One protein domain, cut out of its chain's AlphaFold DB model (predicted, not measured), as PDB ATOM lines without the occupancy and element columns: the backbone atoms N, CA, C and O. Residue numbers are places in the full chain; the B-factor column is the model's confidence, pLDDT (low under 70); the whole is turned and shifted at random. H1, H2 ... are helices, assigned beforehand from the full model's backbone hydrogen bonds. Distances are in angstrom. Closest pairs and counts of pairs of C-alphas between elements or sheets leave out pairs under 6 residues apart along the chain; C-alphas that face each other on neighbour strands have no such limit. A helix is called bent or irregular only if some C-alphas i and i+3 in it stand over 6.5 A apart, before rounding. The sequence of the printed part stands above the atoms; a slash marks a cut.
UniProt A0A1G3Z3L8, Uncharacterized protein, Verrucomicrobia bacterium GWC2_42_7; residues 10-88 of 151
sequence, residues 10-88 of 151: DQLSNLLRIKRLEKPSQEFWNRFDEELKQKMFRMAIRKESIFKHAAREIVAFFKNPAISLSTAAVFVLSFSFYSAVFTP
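Overview. This is residues 10 to 88 of the 151 residues of an uncharacterized protein of Verrucomicrobia bacterium GWC2_42_7 (UniProt A0A1G3Z3L8). An open bracket of three helices: the long, nearly straight helix H2 makes the long side, the short helix H1 slants in to one end of it, and H3 folds back from its other end, roughly alongside H2 but at a distance. The space between H1, H2 and H3 is empty, and no helix touches another. The printed part has 79 residues, with three named helices in the order H1, H2, H3 and no named strand; the class is all helix. The whole is extended, with a radius of gyration of the C-alphas of 22.2 A, and the C-alphas span 62 by 30 by 23 A, a rod in outline.

Arrangement. From the first printed residue, H1, residues 10 to 21, leads by a tight link of 4 residues to H2, residues 26 to 62. H1 and H2 are apart. A short link of 6 residues then leads to H3, residues 69 to 86. H2 and H3 are apart, but only just: their closest C-alphas are 8.4 A apart. H1 and H3 are apart. Residues 10 to 61, 63 to 71 and 73 to 88 stand free, with no C-alpha 8 or more residues away along the chain within 10 A. In H1 and H3 every O i to N i+4 pair is within hydrogen-bond range; in H2 it is 31 of 33.

Along the chain. H1 has 12 residues, from Asp 10 with its C-alpha at (-27.750, 20.781, -47.856) to Leu 21, and measures 16.7 A from first to last C-alpha. H2 has 37 residues, Gln 26 to Phe 62, and is the longest helix at 53.0 A; its C-alphas run from (-34.938, 28.763, -20.393) to (-11.286, -18.524, -23.449), with y falling along the way. H3 has 18 residues, Leu 69 to Phe 86, and measures 26.0 A; y rises along it, and C-alpha 86 is at (-7.549, 4.509, -30.951). No helix is bent or irregular.

Size, cuts and confidence. The two C-alphas farthest apart are those of Ser 25 and Ala 66, at 62.2 A, while the first and last printed C-alphas, of Asp 10 and Pro 88, are 31.2 A apart. The printed part has no cut, and neither link is long. The mean pLDDT of the printed part is 72.0; of the helices, H3 has a mean of 80, H1 of 71 and H2 of 70. The model's confidence is low, under 70, in 29 residues: 16, 19 to 24, 41 to 53 within H2, 62, 65 to 68, 84, and 86 to 88.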
ATOM      1  N   ASP A  10     -27.269  19.403 -47.781       75.50
ATOM      2  CA  ASP A  10     -27.750  20.781 -47.856       75.50
ATOM      3  C   ASP A  10     -29.070  20.960 -47.090       75.50
ATOM      4  O   ASP A  10     -29.214  21.907 -46.309       75.50
ATOM      5  N   GLN A  11     -29.994  20.002 -47.200       79.38
ATOM      6  CA  GLN A  11     -31.237  19.981 -46.429       79.38
ATOM      7  C   GLN A  11     -30.975  19.848 -44.921       79.38
ATOM      8  O   GLN A  11     -31.575  20.575 -44.125       79.38
ATOM      9  N   LEU A  12     -30.049  18.977 -44.514       77.81
ATOM     10  CA  LEU A  12     -29.663  18.821 -43.112       77.81
ATOM     11  C   LEU A  12     -29.021  20.102 -42.568       77.81
ATOM     12  O   LEU A  12     -29.363  20.542 -41.474       77.81
ATOM     13  N   SER A  13     -28.141  20.746 -43.336       74.62
ATOM     14  CA  SER A  13     -27.485  21.991 -42.928       74.62
ATOM     15  C   SER A  13     -28.483  23.140 -42.726       74.62
ATOM     16  O   SER A  13     -28.374  23.900 -41.759       74.62
ATOM     17  N   ASN A  14     -29.506  23.223 -43.580       78.12
ATOM     18  CA  ASN A  14     -30.569  24.217 -43.472       78.12
ATOM     19  C   ASN A  14     -31.498  23.928 -42.288       78.12
ATOM     20  O   ASN A  14     -31.826  24.845 -41.538       78.12
ATOM     21  N   LEU A  15     -31.828  22.662 -42.030       73.00
ATOM     22  CA  LEU A  15     -32.583  22.258 -40.839       73.00
ATOM     23  C   LEU A  15     -31.803  22.523 -39.542       73.00
ATOM     24  O   LEU A  15     -32.383  22.977 -38.555       73.00
ATOM     25  N   LEU A  16     -30.483  22.315 -39.544       67.00
ATOM     26  CA  LEU A  16     -29.604  22.619 -38.412       67.00
ATOM     27  C   LEU A  16     -29.485  24.125 -38.161       67.00
ATOM     28  O   LEU A  16     -29.412  24.546 -37.008       67.00
ATOM     29  N   ARG A  17     -29.486  24.947 -39.215       70.44
ATOM     30  CA  ARG A  17     -29.524  26.411 -39.095       70.44
ATOM     31  C   ARG A  17     -30.856  26.887 -38.530       70.44
ATOM     32  O   ARG A  17     -30.848  27.670 -37.587       70.44
ATOM     33  N   ILE A  18     -31.975  26.356 -39.024       71.12
ATOM     34  CA  ILE A  18     -33.317  26.672 -38.513       71.12
ATOM     35  C   ILE A  18     -33.433  26.274 -37.035       71.12
ATOM     36  O   ILE A  18     -33.845  27.082 -36.207       71.12
ATOM     37  N   LYS A  19     -32.944  25.087 -36.658       61.38
ATOM     38  CA  LYS A  19     -32.922  24.641 -35.257       61.38
ATOM     39  C   LYS A  19     -31.979  25.436 -34.355       61.38
ATOM     40  O   LYS A  19     -32.218  25.524 -33.155       61.38
ATOM     41  N   ARG A  20     -30.922  26.033 -34.910       63.53
ATOM     42  CA  ARG A  20     -29.990  26.900 -34.171       63.53
ATOM     43  C   ARG A  20     -30.558  28.303 -33.934       63.53
ATOM     44  O   ARG A  20     -30.187  28.940 -32.951       63.53
ATOM     45  N   LEU A  21     -31.446  28.773 -34.810       61.62
ATOM     46  CA  LEU A  21     -32.079  30.093 -34.730       61.62
ATOM     47  C   LEU A  21     -33.220  30.156 -33.702       61.62
ATOM     48  O   LEU A  21     -33.470  31.224 -33.157       61.62
ATOM     49  N   GLU A  22     -33.847  29.027 -33.365       62.03
ATOM     50  CA  GLU A  22     -34.929  28.962 -32.363       62.03
ATOM     51  C   GLU A  22     -34.465  29.140 -30.906       62.03
ATOM     52  O   GLU A  22     -35.322  29.137 -30.029       62.03
ATOM     53  N   LYS A  23     -33.146  29.271 -30.656       64.81
ATOM     54  CA  LYS A  23     -32.464  29.457 -29.354       64.81
ATOM     55  C   LYS A  23     -33.425  29.305 -28.157       64.81
ATOM     56  O   LYS A  23     -33.981  30.295 -27.681       64.81
ATOM     57  N   PRO A  24     -33.691  28.058 -27.743       65.38
ATOM     58  CA  PRO A  24     -34.918  27.738 -27.035       65.38
ATOM     59  C   PRO A  24     -34.973  28.391 -25.650       65.38
ATOM     60  O   PRO A  24     -33.937  28.705 -25.057       65.38
ATOM     61  N   SER A  25     -36.195  28.613 -25.158       74.31
ATOM     62  CA  SER A  25     -36.464  29.286 -23.884       74.31
ATOM     63  C   SER A  25     -35.785  28.582 -22.701       74.31
ATOM     64  O   SER A  25     -35.499  27.385 -22.739       74.31
ATOM     65  N   GLN A  26     -35.553  29.314 -21.609       74.19
ATOM     66  CA  GLN A  26     -34.938  28.763 -20.393       74.19
ATOM     67  C   GLN A  26     -35.711  27.549 -19.842       74.19
ATOM     68  O   GLN A  26     -35.123  26.599 -19.330       74.19
ATOM     69  N   GLU A  27     -37.035  27.541 -20.010       80.06
ATOM     70  CA  GLU A  27     -37.901  26.425 -19.627       80.06
ATOM     71  C   GLU A  27     -37.646  25.161 -20.458       80.06
ATOM     72  O   GLU A  27     -37.680  24.052 -19.922       80.06
ATOM     73  N   PHE A  28     -37.340  25.313 -21.750       78.50
ATOM     74  CA  PHE A  28     -36.935  24.196 -22.598       78.50
ATOM     75  C   PHE A  28     -35.588  23.627 -22.153       78.50
ATOM     76  O   PHE A  28     -35.467  22.410 -22.069       78.50
ATOM     77  N   TRP A  29     -34.596  24.467 -21.831       78.25
ATOM     78  CA  TRP A  29     -33.287  23.990 -21.365       78.25
ATOM     79  C   TRP A  29     -33.389  23.186 -20.072       78.25
ATOM     80  O   TRP A  29     -32.750  22.144 -19.958       78.25
ATOM     81  N   ASN A  30     -34.248  23.612 -19.145       79.06
ATOM     82  CA  ASN A  30     -34.481  22.885 -17.900       79.06
ATOM     83  C   ASN A  30     -35.109  21.505 -18.152       79.06
ATOM     84  O   ASN A  30     -34.614  20.502 -17.641       79.06
ATOM     85  N   ARG A  31     -36.152  21.431 -18.992       81.50
ATOM     86  CA  ARG A  31     -36.786  20.148 -19.350       81.50
ATOM     87  C   ARG A  31     -35.857  19.250 -20.161       81.50
ATOM     88  O   ARG A  31     -35.805  18.046 -19.936       81.50
ATOM     89  N   PHE A  32     -35.105  19.831 -21.091       76.94
ATOM     90  CA  PHE A  32     -34.157  19.105 -21.924       76.94
ATOM     91  C   PHE A  32     -33.022  18.509 -21.093       76.94
ATOM     92  O   PHE A  32     -32.673  17.356 -21.313       76.94
ATOM     93  N   ASP A  33     -32.472  19.247 -20.127       77.06
ATOM     94  CA  ASP A  33     -31.403  18.748 -19.257       77.06
ATOM     95  C   ASP A  33     -31.902  17.627 -18.326       77.06
ATOM     96  O   ASP A  33     -31.215  16.626 -18.116       77.06
ATOM     97  N   GLU A  34     -33.137  17.730 -17.830       80.94
ATOM     98  CA  GLU A  34     -33.773  16.674 -17.038       80.94
ATOM     99  C   GLU A  34     -34.025  15.402 -17.869       80.94
ATOM    100  O   GLU A  34     -33.667  14.293 -17.458       80.94
ATOM    101  N   GLU A  35     -34.550  15.551 -19.086       79.31
ATOM    102  CA  GLU A  35     -34.732  14.439 -20.019       79.31
ATOM    103  C   GLU A  35     -33.407  13.838 -20.499       79.31
ATOM    104  O   GLU A  35     -33.302  12.618 -20.671       79.31
ATOM    105  N   LEU A  36     -32.389  14.672 -20.722       76.00
ATOM    106  CA  LEU A  36     -31.060  14.246 -21.142       76.00
ATOM    107  C   LEU A  36     -30.401  13.443 -20.031       76.00
ATOM    108  O   LEU A  36     -29.903  12.357 -20.312       76.00
ATOM    109  N   LYS A  37     -30.469  13.905 -18.777       76.25
ATOM    110  CA  LYS A  37     -29.995  13.151 -17.610       76.25
ATOM    111  C   LYS A  37     -30.713  11.813 -17.508       76.25
ATOM    112  O   LYS A  37     -30.054  10.776 -17.453       76.25
ATOM    113  N   GLN A  38     -32.043  11.790 -17.592       74.69
ATOM    114  CA  GLN A  38     -32.808  10.539 -17.543       74.69
ATOM    115  C   GLN A  38     -32.433   9.564 -18.672       74.69
ATOM    116  O   GLN A  38     -32.292   8.363 -18.432       74.69
ATOM    117  N   LYS A  39     -32.236  10.051 -19.901       70.19
ATOM    118  CA  LYS A  39     -31.846   9.221 -21.054       70.19
ATOM    119  C   LYS A  39     -30.368   8.811 -21.000       70.19
ATOM    120  O   LYS A  39     -30.058   7.679 -21.364       70.19
ATOM    121  N   MET A  40     -29.472   9.658 -20.487       70.81
ATOM    122  CA  MET A  40     -28.059   9.331 -20.261       70.81
ATOM    123  C   MET A  40     -27.899   8.248 -19.208       70.81
ATOM    124  O   MET A  40     -27.180   7.290 -19.461       70.81
ATOM    125  N   PHE A  41     -28.607   8.331 -18.081       60.00
ATOM    126  CA  PHE A  41     -28.581   7.262 -17.084       60.00
ATOM    127  C   PHE A  41     -29.146   5.962 -17.656       60.00
ATOM    128  O   PHE A  41     -28.540   4.909 -17.493       60.00
ATOM    129  N   ARG A  42     -30.236   6.016 -18.429       57.97
ATOM    130  CA  ARG A  42     -30.781   4.824 -19.103       57.97
ATOM    131  C   ARG A  42     -29.815   4.229 -20.131       57.97
ATOM    132  O   ARG A  42     -29.732   3.010 -20.236       57.97
ATOM    133  N   MET A  43     -29.061   5.049 -20.862       58.84
ATOM    134  CA  MET A  43     -28.044   4.568 -21.803       58.84
ATOM    135  C   MET A  43     -26.777   4.074 -21.104       58.84
ATOM    136  O   MET A  43     -26.215   3.074 -21.539       58.84
ATOM    137  N   ALA A  44     -26.347   4.718 -20.021       60.38
ATOM    138  CA  ALA A  44     -25.242   4.255 -19.191       60.38
ATOM    139  C   ALA A  44     -25.573   2.884 -18.584       60.38
ATOM    140  O   ALA A  44     -24.816   1.933 -18.753       60.38
ATOM    141  N   ILE A  45     -26.774   2.737 -18.019       58.22
ATOM    142  CA  ILE A  45     -27.256   1.478 -17.441       58.22
ATOM    143  C   ILE A  45     -27.438   0.398 -18.522       58.22
ATOM    144  O   ILE A  45     -27.117  -0.770 -18.300       58.22
ATOM    145  N   ARG A  46     -27.901   0.755 -19.728       56.41
ATOM    146  CA  ARG A  46     -28.075  -0.219 -20.822       56.41
ATOM    147  C   ARG A  46     -26.748  -0.666 -21.443       56.41
ATOM    148  O   ARG A  46     -26.641  -1.825 -21.843       56.41
ATOM    149  N   LYS A  47     -25.732   0.203 -21.484       59.28
ATOM    150  CA  LYS A  47     -24.373  -0.161 -21.924       59.28
ATOM    151  C   LYS A  47     -23.728  -1.184 -20.985       59.28
ATOM    152  O   LYS A  47     -23.060  -2.095 -21.465       59.28
ATOM    153  N   GLU A  48     -23.997  -1.111 -19.681       56.78
ATOM    154  CA  GLU A  48     -23.461  -2.089 -18.727       56.78
ATOM    155  C   GLU A  48     -24.031  -3.505 -18.892       56.78
ATOM    156  O   GLU A  48     -23.305  -4.478 -18.698       56.78
ATOM    157  N   SER A  49     -25.307  -3.651 -19.263       58.59
ATOM    158  CA  SER A  49     -25.937  -4.972 -19.435       58.59
ATOM    159  C   SER A  49     -25.353  -5.737 -20.624       58.59
ATOM    160  O   SER A  49     -25.008  -6.912 -20.499       58.59
ATOM    161  N   ILE A  50     -25.189  -5.061 -21.762       61.12
ATOM    162  CA  ILE A  50     -24.655  -5.679 -22.981       61.12
ATOM    163  C   ILE A  50     -23.173  -6.023 -22.786       61.12
ATOM    164  O   ILE A  50     -22.741  -7.104 -23.176       61.12
ATOM    165  N   PHE A  51     -22.412  -5.155 -22.106       65.94
ATOM    166  CA  PHE A  51     -21.004  -5.410 -21.804       65.94
ATOM    167  C   PHE A  51     -20.818  -6.608 -20.867       65.94
ATOM    168  O   PHE A  51     -19.963  -7.449 -21.115       65.94
ATOM    169  N   LYS A  52     -21.647  -6.735 -19.824       68.88
ATOM    170  CA  LYS A  52     -21.593  -7.875 -18.892       68.88
ATOM    171  C   LYS A  52     -21.931  -9.201 -19.581       68.88
ATOM    172  O   LYS A  52     -21.282 -10.207 -19.298       68.88
ATOM    173  N   HIS A  53     -22.900  -9.212 -20.500       68.81
ATOM    174  CA  HIS A  53     -23.223 -10.408 -21.283       68.81
ATOM    175  C   HIS A  53     -22.114 -10.770 -22.277       68.81
ATOM    176  O   HIS A  53     -21.647 -11.907 -22.260       68.81
ATOM    177  N   ALA A  54     -21.610  -9.801 -23.044       74.81
ATOM    178  CA  ALA A  54     -20.515 -10.030 -23.985       74.81
ATOM    179  C   ALA A  54     -19.219 -10.466 -23.278       74.81
ATOM    180  O   ALA A  54     -18.574 -11.425 -23.691       74.81
ATOM    181  N   ALA A  55     -18.860  -9.827 -22.160       73.62
ATOM    182  CA  ALA A  55     -17.682 -10.197 -21.379       73.62
ATOM    183  C   ALA A  55     -17.784 -11.629 -20.832       73.62
ATOM    184  O   ALA A  55     -16.800 -12.367 -20.848       73.62
ATOM    185  N   ARG A  56     -18.974 -12.057 -20.389       74.31
ATOM    186  CA  ARG A  56     -19.194 -13.426 -19.902       74.31
ATOM    187  C   ARG A  56     -19.010 -14.466 -21.008       74.31
ATOM    188  O   ARG A  56     -18.430 -15.515 -20.739       74.31
ATOM    189  N   GLU A  57     -19.473 -14.184 -22.222       75.88
ATOM    190  CA  GLU A  57     -19.316 -15.074 -23.379       75.88
ATOM    191  C   GLU A  57     -17.865 -15.149 -23.856       75.88
ATOM    192  O   GLU A  57     -17.356 -16.240 -24.100       75.88
ATOM    193  N   ILE A  58     -17.163 -14.016 -23.885       76.75
ATOM    194  CA  ILE A  58     -15.736 -13.960 -24.220       76.75
ATOM    195  C   ILE A  58     -14.924 -14.773 -23.201       76.75
ATOM    196  O   ILE A  58     -14.118 -15.622 -23.575       76.75
ATOM    197  N   VAL A  59     -15.185 -14.592 -21.903       75.31
ATOM    198  CA  VAL A  59     -14.527 -15.370 -20.841       75.31
ATOM    199  C   VAL A  59     -14.864 -16.861 -20.939       75.31
ATOM    200  O   VAL A  59     -14.003 -17.695 -20.675       75.31
ATOM    201  N   ALA A  60     -16.096 -17.223 -21.308       72.88
ATOM    202  CA  ALA A  60     -16.478 -18.620 -21.513       72.88
ATOM    203  C   ALA A  60     -15.765 -19.238 -22.724       72.88
ATOM    204  O   ALA A  60     -15.344 -20.389 -22.652       72.88
ATOM    205  N   PHE A  61     -15.572 -18.464 -23.795       70.38
ATOM    206  CA  PHE A  61     -14.826 -18.895 -24.970       70.38
ATOM    207  C   PHE A  61     -13.380 -19.236 -24.593       70.38
ATOM    208  O   PHE A  61     -12.943 -20.353 -24.850       70.38
ATOM    209  N   PHE A  62     -12.687 -18.347 -23.869       68.50
ATOM    210  CA  PHE A  62     -11.286 -18.524 -23.449       68.50
ATOM    211  C   PHE A  62     -11.035 -19.616 -22.394       68.50
ATOM    212  O   PHE A  62      -9.887 -19.998 -22.182       68.50
ATOM    213  N   LYS A  63     -12.076 -20.148 -21.741       71.56
ATOM    214  CA  LYS A  63     -11.949 -21.252 -20.768       71.56
ATOM    215  C   LYS A  63     -11.816 -22.632 -21.414       71.56
ATOM    216  O   LYS A  63     -11.473 -23.586 -20.720       71.56
ATOM    217  N   ASN A  64     -12.080 -22.753 -22.714       72.38
ATOM    218  CA  ASN A  64     -11.943 -24.020 -23.420       72.38
ATOM    219  C   ASN A  64     -10.454 -24.320 -23.687       72.38
ATOM    220  O   ASN A  64      -9.816 -23.566 -24.424       72.38
ATOM    221  N   PRO A  65      -9.891 -25.440 -23.188       66.81
ATOM    222  CA  PRO A  65      -8.480 -25.796 -23.404       66.81
ATOM    223  C   PRO A  65      -8.156 -26.165 -24.864       66.81
ATOM    224  O   PRO A  65      -7.009 -26.443 -25.196       66.81
ATOM    225  N   ALA A  66      -9.161 -26.169 -25.744       67.50
ATOM    226  CA  ALA A  66      -9.033 -26.438 -27.173       67.50
ATOM    227  C   ALA A  66      -8.613 -25.208 -28.004       67.50
ATOM    228  O   ALA A  66      -8.432 -25.321 -29.217       67.50
ATOM    229  N   ILE A  67      -8.482 -24.025 -27.395       66.56
ATOM    230  CA  ILE A  67      -8.035 -22.835 -28.121       66.56
ATOM    231  C   ILE A  67      -6.531 -22.940 -28.365       66.56
ATOM    232  O   ILE A  67      -5.722 -22.906 -27.442       66.56
ATOM    233  N   SER A  68      -6.167 -23.055 -29.639       68.88
ATOM    234  CA  SER A  68      -4.777 -23.066 -30.086       68.88
ATOM    235  C   SER A  68      -4.059 -21.766 -29.704       68.88
ATOM    236  O   SER A  68      -4.619 -20.674 -29.834       68.88
ATOM    237  N   LEU A  69      -2.789 -21.884 -29.298       74.06
ATOM    238  CA  LEU A  69      -1.902 -20.775 -28.913       74.06
ATOM    239  C   LEU A  69      -1.870 -19.650 -29.969       74.06
ATOM    240  O   LEU A  69      -1.747 -18.473 -29.634       74.06
ATOM    241  N   SER A  70      -2.050 -20.018 -31.241       72.75
ATOM    242  CA  SER A  70      -2.113 -19.096 -32.379       72.75
ATOM    243  C   SER A  70      -3.288 -18.113 -32.284       72.75
ATOM    244  O   SER A  70      -3.108 -16.908 -32.445       72.75
ATOM    245  N   THR A  71      -4.490 -18.585 -31.939       78.06
ATOM    246  CA  THR A  71      -5.690 -17.732 -31.880       78.06
ATOM    247  C   THR A  71      -5.627 -16.751 -30.710       78.06
ATOM    248  O   THR A  71      -6.013 -15.591 -30.852       78.06
ATOM    249  N   ALA A  72      -5.092 -17.190 -29.565       80.25
ATOM    250  CA  ALA A  72      -4.872 -16.319 -28.413       80.25
ATOM    251  C   ALA A  72      -3.849 -15.213 -28.727       80.25
ATOM    252  O   ALA A  72      -4.089 -14.049 -28.409       80.25
ATOM    253  N   ALA A  73      -2.753 -15.551 -29.416       82.62
ATOM    254  CA  ALA A  73      -1.743 -14.579 -29.829       82.62
ATOM    255  C   ALA A  73      -2.311 -13.532 -30.800       82.62
ATOM    256  O   ALA A  73      -2.101 -12.336 -30.604       82.62
ATOM    257  N   VAL A  74      -3.092 -13.952 -31.802       88.81
ATOM    258  CA  VAL A  74      -3.742 -13.025 -32.746       88.81
ATOM    259  C   VAL A  74      -4.714 -12.093 -32.026       88.81
ATOM    260  O   VAL A  74      -4.744 -10.900 -32.328       88.81
ATOM    261  N   PHE A  75      -5.477 -12.594 -31.052       85.50
ATOM    262  CA  PHE A  75      -6.395 -11.767 -30.270       85.50
ATOM    263  C   PHE A  75      -5.657 -10.711 -29.433       85.50
ATOM    264  O   PHE A  75      -6.027  -9.540 -29.472       85.50
ATOM    265  N   VAL A  76      -4.582 -11.095 -28.735       86.00
ATOM    266  CA  VAL A  76      -3.765 -10.169 -27.929       86.00
ATOM    267  C   VAL A  76      -3.088  -9.117 -28.808       86.00
ATOM    268  O   VAL A  76      -3.134  -7.931 -28.486       86.00
ATOM    269  N   LEU A  77      -2.512  -9.521 -29.943       88.06
ATOM    270  CA  LEU A  77      -1.876  -8.594 -30.882       88.06
ATOM    271  C   LEU A  77      -2.890  -7.633 -31.503       88.06
ATOM    272  O   LEU A  77      -2.632  -6.436 -31.584       88.06
ATOM    273  N   SER A  78      -4.067  -8.137 -31.880       84.81
ATOM    274  CA  SER A  78      -5.148  -7.305 -32.413       84.81
ATOM    275  C   SER A  78      -5.612  -6.298 -31.366       84.81
ATOM    276  O   SER A  78      -5.683  -5.108 -31.652       84.81
ATOM    277  N   PHE A  79      -5.866  -6.745 -30.133       85.44
ATOM    278  CA  PHE A  79      -6.277  -5.871 -29.036       85.44
ATOM    279  C   PHE A  79      -5.224  -4.797 -28.726       85.44
ATOM    280  O   PHE A  79      -5.571  -3.625 -28.584       85.44
ATOM    281  N   SER A  80      -3.940  -5.171 -28.697       84.00
ATOM    282  CA  SER A  80      -2.829  -4.237 -28.478       84.00
ATOM    283  C   SER A  80      -2.650  -3.243 -29.628       84.00
ATOM    284  O   SER A  80      -2.232  -2.111 -29.402       84.00
ATOM    285  N   PHE A  81      -2.950  -3.645 -30.863       87.12
ATOM    286  CA  PHE A  81      -2.898  -2.754 -32.015       87.12
ATOM    287  C   PHE A  81      -4.073  -1.766 -32.010       87.12
ATOM    288  O   PHE A  81      -3.876  -0.569 -32.201       87.12
ATOM    289  N   TYR A  82      -5.289  -2.234 -31.714       82.88
ATOM    290  CA  TYR A  82      -6.462  -1.364 -31.612       82.88
ATOM    291  C   TYR A  82      -6.326  -0.332 -30.487       82.88
ATOM    292  O   TYR A  82      -6.672   0.829 -30.698       82.88
ATOM    293  N   SER A  83      -5.794  -0.712 -29.319       70.31
ATOM    294  CA  SER A  83      -5.583   0.232 -28.215       70.31
ATOM    295  C   SER A  83      -4.531   1.294 -28.542       70.31
ATOM    296  O   SER A  83      -4.713   2.452 -28.169       70.31
ATOM    297  N   ALA A  84      -3.483   0.941 -29.290       69.88
ATOM    298  CA  ALA A  84      -2.454   1.880 -29.734       69.88
ATOM    299  C   ALA A  84      -2.954   2.861 -30.811       69.88
ATOM    300  O   ALA A  84      -2.525   4.010 -30.845       69.88
ATOM    301  N   VAL A  85      -3.867   2.428 -31.685       70.31
ATOM    302  CA  VAL A  85      -4.380   3.255 -32.791       70.31
ATOM    303  C   VAL A  85      -5.532   4.173 -32.357       70.31
ATOM    304  O   VAL A  85      -5.682   5.259 -32.911       70.31
ATOM    305  N   PHE A  86      -6.340   3.776 -31.366       63.03
ATOM    306  CA  PHE A  86      -7.549   4.509 -30.951       63.03
ATOM    307  C   PHE A  86      -7.442   5.278 -29.624       63.03
ATOM    308  O   PHE A  86      -8.447   5.818 -29.166       63.03
ATOM    309  N   THR A  87      -6.262   5.387 -29.010       57.16
ATOM    310  CA  THR A  87      -6.077   6.235 -27.819       57.16
ATOM    311  C   THR A  87      -5.721   7.675 -28.201       57.16
ATOM    312  O   THR A  87      -4.560   8.068 -28.280       57.16
ATOM    313  N   PRO A  88      -6.749   8.519 -28.347       52.88
ATOM    314  CA  PRO A  88      -6.795   9.714 -27.521       52.88
ATOM    315  C   PRO A  88      -8.129   9.749 -26.762       52.88
ATOM    316  O   PRO A  88      -9.185   9.562 -27.351       52.88
TER     317      PRO A  88